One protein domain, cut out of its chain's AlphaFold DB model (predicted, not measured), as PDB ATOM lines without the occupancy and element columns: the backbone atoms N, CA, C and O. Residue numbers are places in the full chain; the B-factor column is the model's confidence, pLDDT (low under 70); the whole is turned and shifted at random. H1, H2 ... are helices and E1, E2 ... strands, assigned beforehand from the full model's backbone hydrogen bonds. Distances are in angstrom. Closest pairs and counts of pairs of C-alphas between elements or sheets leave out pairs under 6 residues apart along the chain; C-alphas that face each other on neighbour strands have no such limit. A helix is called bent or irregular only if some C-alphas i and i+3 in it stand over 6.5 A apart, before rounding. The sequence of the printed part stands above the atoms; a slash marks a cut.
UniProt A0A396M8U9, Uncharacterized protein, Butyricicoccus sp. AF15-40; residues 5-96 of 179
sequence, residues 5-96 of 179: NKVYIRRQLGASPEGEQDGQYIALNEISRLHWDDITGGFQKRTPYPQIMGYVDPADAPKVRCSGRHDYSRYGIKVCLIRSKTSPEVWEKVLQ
ATOM      1  N   ASN A   5     199.374 232.731 216.247       85.94
ATOM      2  CA  ASN A   5     198.545 233.127 215.100       85.94
ATOM      3  C   ASN A   5     199.139 234.263 214.261       85.94
ATOM      4  O   ASN A   5     198.412 235.088 213.700       85.94
ATOM      5  N   LYS A   6     200.474 234.330 214.201       90.44
ATOM      6  CA  LYS A   6     201.188 235.345 213.425       90.44
ATOM      7  C   LYS A   6     201.735 234.776 212.125       90.44
ATOM      8  O   LYS A   6     202.290 233.681 212.100       90.44
ATOM      9  N   VAL A   7     201.642 235.564 211.064       90.19
ATOM     10  CA  VAL A   7     202.224 235.257 209.756       90.19
ATOM     11  C   VAL A   7     203.381 236.197 209.470       90.19
ATOM     12  O   VAL A   7     203.342 237.377 209.828       90.19
ATOM     13  N   TYR A   8     204.424 235.679 208.826       89.56
ATOM     14  CA  TYR A   8     205.523 236.521 208.377       89.56
ATOM     15  C   TYR A   8     205.159 237.170 207.043       89.56
ATOM     16  O   TYR A   8     204.910 236.475 206.054       89.56
ATOM     17  N   ILE A   9     205.162 238.497 207.005       87.75
ATOM     18  CA  ILE A   9     204.823 239.293 205.827       87.75
ATOM     19  C   ILE A   9     206.027 240.072 205.304       87.75
ATOM     20  O   ILE A   9     206.882 240.526 206.066       87.75
ATOM     21  N   ARG A  10     206.071 240.272 203.987       83.94
ATOM     22  CA  ARG A  10     206.993 241.191 203.306       83.94
ATOM     23  C   ARG A  10     206.233 242.050 202.312       83.94
ATOM     24  O   ARG A  10     205.365 241.557 201.600       83.94
ATOM     25  N   ARG A  11     206.611 243.320 202.181       77.75
ATOM     26  CA  ARG A  11     206.061 244.184 201.125       77.75
ATOM     27  C   ARG A  11     206.659 243.867 199.749       77.75
ATOM     28  O   ARG A  11     205.964 243.952 198.742       77.75
ATOM     29  N   GLN A  12     207.927 243.452 199.726       73.56
ATOM     30  CA  GLN A  12     208.680 243.107 198.523       73.56
ATOM     31  C   GLN A  12     209.412 241.772 198.701       73.56
ATOM     32  O   GLN A  12     209.895 241.446 199.784       73.56
ATOM     33  N   LEU A  13     209.507 240.996 197.620       68.31
ATOM     34  CA  LEU A  13     210.322 239.785 197.574       68.31
ATOM     35  C   LEU A  13     211.692 240.087 196.953       68.31
ATOM     36  O   LEU A  13     211.768 240.663 195.866       68.31
ATOM     37  N   GLY A  14     212.759 239.660 197.633       61.59
ATOM     38  CA  GLY A  14     214.153 239.863 197.221       61.59
ATOM     39  C   GLY A  14     214.756 241.190 197.692       61.59
ATOM     40  O   GLY A  14     214.098 241.980 198.366       61.59
ATOM     41  N   ALA A  15     216.022 241.424 197.335       51.78
ATOM     42  CA  ALA A  15     216.707 242.674 197.642       51.78
ATOM     43  C   ALA A  15     216.006 243.852 196.941       51.78
ATOM     44  O   ALA A  15     215.786 243.851 195.721       51.78
ATOM     45  N   SER A  16     215.627 244.854 197.729       52.97
ATOM     46  CA  SER A  16     215.381 246.194 197.211       52.97
ATOM     47  C   SER A  16     216.728 246.803 196.776       52.97
ATOM     48  O   SER A  16     217.779 246.293 197.175       52.97
ATOM     49  N   PRO A  17     216.745 247.882 195.977       50.12
ATOM     50  CA  PRO A  17     217.973 248.642 195.719       50.12
ATOM     51  C   PRO A  17     218.687 249.096 197.008       50.12
ATOM     52  O   PRO A  17     219.885 249.340 196.992       50.12
ATOM     53  N   GLU A  18     217.953 249.151 198.122       52.53
ATOM     54  CA  GLU A  18     218.401 249.538 199.465       52.53
ATOM     55  C   GLU A  18     218.775 248.321 200.345       52.53
ATOM     56  O   GLU A  18     219.001 248.467 201.542       52.53
ATOM     57  N   GLY A  19     218.831 247.106 199.779       52.44
ATOM     58  CA  GLY A  19     219.136 245.861 200.497       52.44
ATOM     59  C   GLY A  19     217.919 244.965 200.746       52.44
ATOM     60  O   GLY A  19     216.801 245.244 200.295       52.44
ATOM     61  N   GLU A  20     218.130 243.829 201.420       51.69
ATOM     62  CA  GLU A  20     217.040 242.928 201.806       51.69
ATOM     63  C   GLU A  20     216.159 243.632 202.845       51.69
ATOM     64  O   GLU A  20     216.569 243.855 203.980       51.69
ATOM     65  N   GLN A  21     214.943 244.023 202.457       59.03
ATOM     66  CA  GLN A  21     214.000 244.561 203.429       59.03
ATOM     67  C   GLN A  21     213.462 243.391 204.245       59.03
ATOM     68  O   GLN A  21     212.690 242.565 203.744       59.03
ATOM     69  N   ASP A  22     213.913 243.288 205.495       65.81
ATOM     70  CA  ASP A  22     213.341 242.326 206.426       65.81
ATOM     71  C   ASP A  22     211.832 242.540 206.516       65.81
ATOM     72  O   ASP A  22     211.339 243.658 206.648       65.81
ATOM     73  N   GLY A  23     211.105 241.432 206.439       77.88
ATOM     74  CA  GLY A  23     209.698 241.392 206.790       77.88
ATOM     75  C   GLY A  23     209.504 241.325 208.297       77.88
ATOM     76  O   GLY A  23     210.459 241.345 209.074       77.88
ATOM     77  N   GLN A  24     208.258 241.152 208.708       83.75
ATOM     78  CA  GLN A  24     207.880 241.078 210.115       83.75
ATOM     79  C   GLN A  24     206.735 240.102 210.329       83.75
ATOM     80  O   GLN A  24     206.066 239.692 209.385       83.75
ATOM     81  N   TYR A  25     206.470 239.804 211.594       87.69
ATOM     82  CA  TYR A  25     205.298 239.045 211.996       87.69
ATOM     83  C   TYR A  25     204.133 239.981 212.313       87.69
ATOM     84  O   TYR A  25     204.294 240.915 213.099       87.69
ATOM     85  N   ILE A  26     202.965 239.692 211.747       87.38
ATOM     86  CA  ILE A  26     201.694 240.370 212.034       87.38
ATOM     87  C   ILE A  26     200.628 239.320 212.365       87.38
ATOM     88  O   ILE A  26     200.761 238.168 211.932       87.38
ATOM     89  N   ALA A  27     199.612 239.659 213.159       89.88
ATOM     90  CA  ALA A  27     198.541 238.711 213.439       89.88
ATOM     91  C   ALA A  27     197.715 238.458 212.168       89.88
ATOM     92  O   ALA A  27     197.473 239.365 211.374       89.88
ATOM     93  N   LEU A  28     197.293 237.209 211.947       89.56
ATOM     94  CA  LEU A  28     196.568 236.837 210.726       89.56
ATOM     95  C   LEU A  28     195.261 237.634 210.549       89.56
ATOM     96  O   LEU A  28     194.901 237.978 209.429       89.56
ATOM     97  N   ASN A  29     194.575 237.958 211.645       89.75
ATOM     98  CA  ASN A  29     193.336 238.743 211.643       89.75
ATOM     99  C   ASN A  29     193.538 240.237 211.323       89.75
ATOM    100  O   ASN A  29     192.566 240.914 211.011       89.75
ATOM    101  N   GLU A  30     194.773 240.744 211.370       88.81
ATOM    102  CA  GLU A  30     195.127 242.108 210.944       88.81
ATOM    103  C   GLU A  30     195.353 242.189 209.420       88.81
ATOM    104  O   GLU A  30     195.637 243.260 208.881       88.81
ATOM    105  N   ILE A  31     195.237 241.064 208.700       89.56
ATOM    106  CA  ILE A  31     195.362 241.008 207.243       89.56
ATOM    107  C   ILE A  31     193.991 240.795 206.614       89.56
ATOM    108  O   ILE A  31     193.308 239.802 206.856       89.56
ATOM    109  N   SER A  32     193.621 241.705 205.723       89.56
ATOM    110  CA  SER A  32     192.375 241.643 204.972       89.56
ATOM    111  C   SER A  32     192.587 241.156 203.537       89.56
ATOM    112  O   SER A  32     193.676 241.271 202.965       89.56
ATOM    113  N   ARG A  33     191.503 240.638 202.939       88.44
ATOM    114  CA  ARG A  33     191.407 240.276 201.513       88.44
ATOM    115  C   ARG A  33     192.570 239.398 201.053       88.44
ATOM    116  O   ARG A  33     193.285 239.748 200.116       88.44
ATOM    117  N   LEU A  34     192.767 238.273 201.728       92.12
ATOM    118  CA  LEU A  34     193.758 237.289 201.315       92.12
ATOM    119  C   LEU A  34     193.414 236.748 199.916       92.12
ATOM    120  O   LEU A  34     192.279 236.357 199.656       92.12
ATOM    121  N   HIS A  35     194.376 236.777 198.997       90.25
ATOM    122  CA  HIS A  35     194.186 236.394 197.596       90.25
ATOM    123  C   HIS A  35     195.498 235.932 196.968       90.25
ATOM    124  O   HIS A  35     196.585 236.236 197.456       90.25
ATOM    125  N   TRP A  36     195.397 235.225 195.848       88.00
ATOM    126  CA  TRP A  36     196.554 234.897 195.028       88.00
ATOM    127  C   TRP A  36     196.878 236.035 194.072       88.00
ATOM    128  O   TRP A  36     196.004 236.522 193.358       88.00
ATOM    129  N   ASP A  37     198.147 236.408 194.008       85.69
ATOM    130  CA  ASP A  37     198.648 237.364 193.028       85.69
ATOM    131  C   ASP A  37     200.113 237.063 192.709       85.69
ATOM    132  O   ASP A  37     200.845 236.510 193.535       85.69
ATOM    133  N   ASP A  38     200.556 237.427 191.516       83.69
ATOM    134  CA  ASP A  38     201.955 237.367 191.117       83.69
ATOM    135  C   ASP A  38     202.618 238.750 191.071       83.69
ATOM    136  O   ASP A  38     203.773 238.857 190.683       83.69
ATOM    137  N   ILE A  39     201.946 239.811 191.522       82.31
ATOM    138  CA  ILE A  39     202.519 241.155 191.668       82.31
ATOM    139  C   ILE A  39     202.648 241.498 193.155       82.31
ATOM    140  O   ILE A  39     201.651 241.567 193.879       82.31
ATOM    141  N   THR A  40     203.870 241.744 193.640       77.81
ATOM    142  CA  THR A  40     204.096 242.155 195.039       77.81
ATOM    143  C   THR A  40     203.539 243.551 195.321       77.81
ATOM    144  O   THR A  40     203.290 244.333 194.409       77.81
ATOM    145  N   GLY A  41     203.416 243.920 196.597       73.62
ATOM    146  CA  GLY A  41     203.258 245.327 196.969       73.62
ATOM    147  C   GLY A  41     204.504 246.172 196.653       73.62
ATOM    148  O   GLY A  41     205.495 245.693 196.087       73.62
ATOM    149  N   GLY A  42     204.459 247.452 197.037       71.62
ATOM    150  CA  GLY A  42     205.587 248.381 196.906       71.62
ATOM    151  C   GLY A  42     205.922 248.672 195.442       71.62
ATOM    152  O   GLY A  42     205.127 249.282 194.744       71.62
ATOM    153  N   PHE A  43     207.076 248.197 194.967       66.88
ATOM    154  CA  PHE A  43     207.546 248.372 193.582       66.88
ATOM    155  C   PHE A  43     206.769 247.570 192.525       66.88
ATOM    156  O   PHE A  43     207.206 247.518 191.377       66.88
ATOM    157  N   GLN A  44     205.683 246.892 192.905       74.19
ATOM    158  CA  GLN A  44     204.858 246.100 191.989       74.19
ATOM    159  C   GLN A  44     205.681 245.101 191.152       74.19
ATOM    160  O   GLN A  44     205.487 244.943 189.946       74.19
ATOM    161  N   LYS A  45     206.655 244.424 191.780       74.25
ATOM    162  CA  LYS A  45     207.494 243.444 191.079       74.25
ATOM    163  C   LYS A  45     206.692 242.176 190.811       74.25
ATOM    164  O   LYS A  45     206.064 241.635 191.721       74.25
ATOM    165  N   ARG A  46     206.792 241.658 189.584       77.69
ATOM    166  CA  ARG A  46     206.240 240.346 189.243       77.69
ATOM    167  C   ARG A  46     207.078 239.232 189.878       77.69
ATOM    168  O   ARG A  46     208.299 239.187 189.713       77.69
ATOM    169  N   THR A  47     206.432 238.340 190.609       74.38
ATOM    170  CA  THR A  47     207.016 237.152 191.218       74.38
ATOM    171  C   THR A  47     207.068 236.018 190.192       74.38
ATOM    172  O   THR A  47     206.269 235.972 189.257       74.38
ATOM    173  N   PRO A  48     207.993 235.052 190.327       67.44
ATOM    174  CA  PRO A  48     208.020 233.908 189.420       67.44
ATOM    175  C   PRO A  48     206.763 233.035 189.538       67.44
ATOM    176  O   PRO A  48     206.396 232.359 188.582       67.44
ATOM    177  N   TYR A  49     206.132 232.999 190.710       73.44
ATOM    178  CA  TYR A  49     204.933 232.210 190.969       73.44
ATOM    179  C   TYR A  49     203.966 233.018 191.829       73.44
ATOM    180  O   TYR A  49     204.445 233.729 192.723       73.44
ATOM    181  N   PRO A  50     202.650 232.839 191.634       82.56
ATOM    182  CA  PRO A  50     201.637 233.420 192.499       82.56
ATOM    183  C   PRO A  50     201.946 233.144 193.964       82.56
ATOM    184  O   PRO A  50     202.297 232.023 194.341       82.56
ATOM    185  N   GLN A  51     201.853 234.184 194.775       87.38
ATOM    186  CA  GLN A  51     201.976 234.113 196.221       87.38
ATOM    187  C   GLN A  51     200.644 234.506 196.846       87.38
ATOM    188  O   GLN A  51     199.803 235.140 196.204       87.38
ATOM    189  N   ILE A  52     200.475 234.148 198.114       91.56
ATOM    190  CA  ILE A  52     199.355 234.648 198.900       91.56
ATOM    191  C   ILE A  52     199.692 236.071 199.330       91.56
ATOM    192  O   ILE A  52     200.671 236.316 200.041       91.56
ATOM    193  N   MET A  53     198.867 236.998 198.869       91.06
ATOM    194  CA  MET A  53     198.916 238.410 199.199       91.06
ATOM    195  C   MET A  53     197.735 238.773 200.095       91.06
ATOM    196  O   MET A  53     196.704 238.106 200.094       91.06
ATOM    197  N   GLY A  54     197.866 239.875 200.818       91.06
ATOM    198  CA  GLY A  54     196.782 240.492 201.570       91.06
ATOM    199  C   GLY A  54     197.030 241.982 201.741       91.06
ATOM    200  O   GLY A  54     197.990 242.525 201.186       91.06
ATOM    201  N   TYR A  55     196.166 242.636 202.507       88.38
ATOM    202  CA  TYR A  55     196.271 244.062 202.787       88.38
ATOM    203  C   TYR A  55     196.247 244.326 204.284       88.38
ATOM    204  O   TYR A  55     195.405 243.789 205.000       88.38
ATOM    205  N   VAL A  56     197.167 245.178 204.721       86.62
ATOM    206  CA  VAL A  56     197.253 245.693 206.090       86.62
ATOM    207  C   VAL A  56     196.771 247.142 206.097       86.62
ATOM    208  O   VAL A  56     196.985 247.871 205.118       86.62
ATOM    209  N   ASP A  57     196.121 247.549 207.186       80.56
ATOM    210  CA  ASP A  57     195.628 248.913 207.367       80.56
ATOM    211  C   ASP A  57     196.782 249.935 207.235       80.56
ATOM    212  O   ASP A  57     197.860 249.730 207.802       80.56
ATOM    213  N   PRO A  58     196.612 251.038 206.483       68.50
ATOM    214  CA  PRO A  58     197.573 252.138 206.459       68.50
ATOM    215  C   PRO A  58     197.948 252.699 207.838       68.50
ATOM    216  O   PRO A  58     199.071 253.172 207.994       68.50
ATOM    217  N   ALA A  59     197.072 252.641 208.842       68.62
ATOM    218  CA  ALA A  59     197.392 253.031 210.217       68.62
ATOM    219  C   ALA A  59     198.466 252.122 210.844       68.62
ATOM    220  O   ALA A  59     199.268 252.570 211.662       68.62
ATOM    221  N   ASP A  60     198.549 250.872 210.389       66.69
ATOM    222  CA  ASP A  60     199.593 249.917 210.747       66.69
ATOM    223  C   ASP A  60     200.817 250.005 209.817       66.69
ATOM    224  O   ASP A  60     201.789 249.267 209.997       66.69
ATOM    225  N   ALA A  61     200.844 250.950 208.863       57.25
ATOM    226  CA  ALA A  61     201.998 251.219 207.999       57.25
ATOM    227  C   ALA A  61     203.320 251.417 208.747       57.25
ATOM    228  O   ALA A  61     204.316 250.870 208.277       57.25
ATOM    229  N   PRO A  62     203.380 252.132 209.892       56.56
ATOM    230  CA  PRO A  62     204.626 252.290 210.641       56.56
ATOM    231  C   PRO A  62     205.136 250.961 211.195       56.56
ATOM    232  O   PRO A  62     206.335 250.792 211.404       56.56
ATOM    233  N   LYS A  63     204.224 250.006 211.422       57.62
ATOM    234  CA  LYS A  63     204.594 248.661 211.835       57.62
ATOM    235  C   LYS A  63     205.186 247.902 210.667       57.62
ATOM    236  O   LYS A  63     206.009 247.058 210.954       57.62
ATOM    237  N   VAL A  64     204.784 248.157 209.413       61.19
ATOM    238  CA  VAL A  64     205.225 247.457 208.189       61.19
ATOM    239  C   VAL A  64     206.536 248.036 207.656       61.19
ATOM    240  O   VAL A  64     206.555 249.129 207.093       61.19
ATOM    241  N   ARG A  65     207.638 247.275 207.736       63.19
ATOM    242  CA  ARG A  65     208.898 247.658 207.065       63.19
ATOM    243  C   ARG A  65     208.658 247.867 205.565       63.19
ATOM    244  O   ARG A  65     208.223 246.957 204.853       63.19
ATOM    245  N   CYS A  66     208.908 249.086 205.089       59.28
ATOM    246  CA  CYS A  66     208.551 249.507 203.743       59.28
ATOM    247  C   CYS A  66     209.615 250.446 203.149       59.28
ATOM    248  O   CYS A  66     210.189 251.260 203.861       59.28
ATOM    249  N   SER A  67     209.838 250.367 201.834       54.47
ATOM    250  CA  SER A  67     210.811 251.174 201.074       54.47
ATOM    251  C   SER A  67     210.466 252.667 200.928       54.47
ATOM    252  O   SER A  67     210.928 253.309 199.992       54.47
ATOM    253  N   GLY A  68     209.542 253.207 201.731       52.22
ATOM    254  CA  GLY A  68     209.091 254.607 201.652       52.22
ATOM    255  C   GLY A  68     208.297 255.003 200.394       52.22
ATOM    256  O   GLY A  68     207.752 256.099 200.331       52.22
ATOM    257  N   ARG A  69     208.168 254.132 199.379       54.28
ATOM    258  CA  ARG A  69     207.284 254.367 198.220       54.28
ATOM    259  C   ARG A  69     205.892 253.829 198.493       54.28
ATOM    260  O   ARG A  69     205.719 252.627 198.694       54.28
ATOM    261  N   HIS A  70     204.892 254.697 198.494       53.28
ATOM    262  CA  HIS A  70     203.533 254.355 198.887       53.28
ATOM    263  C   HIS A  70     202.571 254.356 197.698       53.28
ATOM    264  O   HIS A  70     201.884 255.339 197.467       53.28
ATOM    265  N   ASP A  71     202.458 253.231 196.988       52.00
ATOM    266  CA  ASP A  71     201.190 252.930 196.321       52.00
ATOM    267  C   ASP A  71     200.264 252.327 197.371       52.00
ATOM    268  O   ASP A  71     200.333 251.132 197.694       52.00
ATOM    269  N   TYR A  72     199.452 253.187 197.982       57.41
ATOM    270  CA  TYR A  72     198.299 252.736 198.741       57.41
ATOM    271  C   TYR A  72     197.257 252.270 197.731       57.41
ATOM    272  O   TYR A  72     196.756 253.049 196.923       57.41
ATOM    273  N   SER A  73     196.924 250.982 197.764       60.41
ATOM    274  CA  SER A  73     195.686 250.556 197.121       60.41
ATOM    275  C   SER A  73     194.508 251.138 197.908       60.41
ATOM    276  O   SER A  73     194.643 251.432 199.099       60.41
ATOM    277  N   ARG A  74     193.313 251.187 197.306       66.69
ATOM    278  CA  ARG A  74     192.067 251.509 198.034       66.69
ATOM    279  C   ARG A  74     191.783 250.598 199.243       66.69
ATOM    280  O   ARG A  74     190.841 250.843 199.982       66.69
ATOM    281  N   TYR A  75     192.551 249.519 199.402       71.06
ATOM    282  CA  TYR A  75     192.411 248.509 200.446       71.06
ATOM    283  C   TYR A  75     193.528 248.544 201.490       71.06
ATOM    284  O   TYR A  75     193.525 247.722 202.398       71.06
ATOM    285  N   GLY A  76     194.488 249.460 201.354       78.94
ATOM    286  CA  GLY A  76     195.636 249.572 202.244       78.94
ATOM    287  C   GLY A  76     196.937 249.073 201.621       78.94
ATOM    288  O   GLY A  76     197.131 249.110 200.396       78.94
ATOM    289  N   ILE A  77     197.856 248.636 202.482       81.69
ATOM    290  CA  ILE A  77     199.215 248.243 202.106       81.69
ATOM    291  C   ILE A  77     199.221 246.779 201.700       81.69
ATOM    292  O   ILE A  77     199.054 245.890 202.532       81.69
ATOM    293  N   LYS A  78     199.478 246.527 200.418       86.31
ATOM    294  CA  LYS A  78     199.619 245.164 199.912       86.31
ATOM    295  C   LYS A  78     200.887 244.505 200.457       86.31
ATOM    296  O   LYS A  78     201.984 245.055 200.318       86.31
ATOM    297  N   VAL A  79     200.740 243.311 201.016       87.31
ATOM    298  CA  VAL A  79     201.820 242.508 201.595       87.31
ATOM    299  C   VAL A  79     201.759 241.068 201.092       87.31
ATOM    300  O   VAL A  79     200.687 240.540 200.819       87.31
ATOM    301  N   CYS A  80     202.923 240.438 200.974       88.81
ATOM    302  CA  CYS A  80     203.103 239.033 200.632       88.81
ATOM    303  C   CYS A  80     203.318 238.220 201.907       88.81
ATOM    304  O   CYS A  80     204.203 238.551 202.700       88.81
ATOM    305  N   LEU A  81     202.570 237.134 202.080       91.44
ATOM    306  CA  LEU A  81     202.771 236.185 203.173       91.44
ATOM    307  C   LEU A  81     203.862 235.178 202.779       91.44
ATOM    308  O   LEU A  81     203.863 234.649 201.667       91.44
ATOM    309  N   ILE A  82     204.806 234.907 203.684       88.75
ATOM    310  CA  ILE A  82     205.967 234.048 203.420       88.75
ATOM    311  C   ILE A  82     205.806 232.714 204.143       88.75
ATOM    312  O   ILE A  82     206.012 232.619 205.356       88.75
ATOM    313  N   ARG A  83     205.512 231.659 203.373       88.75
ATOM    314  CA  ARG A  83     205.331 230.295 203.895       88.75
ATOM    315  C   ARG A  83     206.523 229.806 204.712       88.75
ATOM    316  O   ARG A  83     206.338 229.315 205.812       88.75
ATOM    317  N   SER A  84     207.744 229.953 204.197       86.75
ATOM    318  CA  SER A  84     208.954 229.395 204.826       86.75
ATOM    319  C   SER A  84     209.311 230.009 206.182       86.75
ATOM    320  O   SER A  84     210.153 229.463 206.886       86.75
ATOM    321  N   LYS A  85     208.701 231.146 206.538       87.06
ATOM    322  CA  LYS A  85     208.891 231.839 207.819       87.06
ATOM    323  C   LYS A  85     207.617 231.859 208.671       87.06
ATOM    324  O   LYS A  85     207.589 232.524 209.696       87.06
ATOM    325  N   THR A  86     206.563 231.169 208.247       88.25
ATOM    326  CA  THR A  86     205.291 231.064 208.971       88.25
ATOM    327  C   THR A  86     205.137 229.632 209.470       88.25
ATOM    328  O   THR A  86     205.526 228.703 208.761       88.25
ATOM    329  N   SER A  87     204.606 229.437 210.681       90.62
ATOM    330  CA  SER A  87     204.420 228.080 211.201       90.62
ATOM    331  C   SER A  87     203.427 227.296 210.323       90.62
ATOM    332  O   SER A  87     202.498 227.903 209.772       90.62
ATOM    333  N   PRO A  88     203.600 225.973 210.157       89.19
ATOM    334  CA  PRO A  88     202.690 225.155 209.356       89.19
ATOM    335  C   PRO A  88     201.226 225.287 209.794       89.19
ATOM    336  O   PRO A  88     200.348 225.424 208.950       89.19
ATOM    337  N   GLU A  89     200.968 225.337 211.099       91.31
ATOM    338  CA  GLU A  89     199.621 225.395 211.679       91.31
ATOM    339  C   GLU A  89     198.909 226.701 211.311       91.31
ATOM    340  O   GLU A  89     197.732 226.701 210.951       91.31
ATOM    341  N   VAL A  90     199.624 227.829 211.362       91.69
ATOM    342  CA  VAL A  90     199.080 229.123 210.932       91.69
ATOM    343  C   VAL A  90     198.926 229.158 209.414       91.69
ATOM    344  O   VAL A  90     197.962 229.728 208.906       91.69
ATOM    345  N   TRP A  91     199.841 228.532 208.673       92.56
ATOM    346  CA  TRP A  91     199.746 228.456 207.218       92.56
ATOM    347  C   TRP A  91     198.512 227.673 206.754       92.56
ATOM    348  O   TRP A  91     197.855 228.093 205.805       92.56
ATOM    349  N   GLU A  92     198.140 226.596 207.442       90.69
ATOM    350  CA  GLU A  92     196.893 225.877 207.154       90.69
ATOM    351  C   GLU A  92     195.659 226.762 207.388       90.69
ATOM    352  O   GLU A  92     194.769 226.803 206.540       90.69
ATOM    353  N   LYS A  93     195.635 227.574 208.457       92.19
ATOM    354  CA  LYS A  93     194.558 228.563 208.674       92.19
ATOM    355  C   LYS A  93     194.482 229.591 207.544       92.19
ATOM    356  O   LYS A  93     193.390 229.965 207.130       92.19
ATOM    357  N   VAL A  94     195.628 230.037 207.021       91.81
ATOM    358  CA  VAL A  94     195.683 230.925 205.846       91.81
ATOM    359  C   VAL A  94     195.047 230.241 204.632       91.81
ATOM    360  O   VAL A  94     194.234 230.852 203.944       91.81
ATOM    361  N   LEU A  95     195.381 228.977 204.368       89.69
ATOM    362  CA  LEU A  95     194.843 228.234 203.224       89.69
ATOM    363  C   LEU A  95     193.331 227.986 203.319       89.69
ATOM    364  O   LEU A  95     192.682 227.912 202.283       89.69
ATOM    365  N   GLN A  96     192.767 227.908 204.526       89.62
ATOM    366  CA  GLN A  96     191.320 227.768 204.734       89.62
ATOM    367  C   GLN A  96     190.521 229.027 204.359       89.62
ATOM    368  O   GLN A  96     189.335 228.921 204.057       89.62
TER     369      GLN A  96
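This is residues 5 to 96 of the 179 residues of an uncharacterized protein of Butyricicoccus sp. AF15-40 (UniProt A0A396M8U9). One strongly twisted antiparallel sheet of five strands winds round through the body, E5 near its middle, with short helices H1 and H2 on opposite faces. Two long loops, residues 11 to 23 and 64 to 76, join E1 to E2 and H1 to E5. The 92 printed residues hold, in chain order, E1 E2 E3 E4 H1 E5 H2; the sheet's order is E2 E1 E5 E4 E3 and the class is mixed. The whole is compact, with a radius of gyration of the C-alphas of 12.1 A and spans of 33 by 29 by 20 A.

E1, residues 6 to 10, forms a hairpin with edge strand E2, residues 24 to 27; N 7 and O 26 are 2.9 A apart, within hydrogen-bond range. The other edge strand, E3, residues 32 to 39, forms a hairpin with E4, residues 46 to 56, with N 35 and O 53 at 2.9 A. E5, residues 77 to 81, is antiparallel to E4, with N 79 and O 54 at 2.9 A, and to E1, with N 10 and O 80 at 2.8 A. H1, residues 58 to 63, is on the sheet over E4 at a height of 7.7 A, its local plane fitted to just 6 C-alphas. H1 is irregular, C-alphas 59 and 62 being 7.3 A apart, with 0 of 2 O i to N i+4 pairs and 2 of 3 O i to N i+3 pairs within range. H2, residues 88 to 96, is on the opposite face, height 9.1 A, only just over E1 with 3 C-alphas; the closest C-alphas of E1 and H2, Val 7 and Val 90, are 7.0 A apart. In H2 every O i to N i+4 pair is within range.

E1 begins at C-alpha 6 (201.188, 235.345, 213.425) and spans 13.0 A. E3 spans 16.7 A and bends by 77 degrees at residue 36; E4 spans 19.8 A and bends by 123 degrees at residue 49. H2 spans 12.5 A and ends at C-alpha 96 (191.320, 227.768, 204.734).

The C-alphas farthest apart, Glu 18 and Gln 96, are 35.1 A apart. The printed part has no cut; pLDDT is under 70 at residues 13 to 22, 43, 48 and 58 to 74.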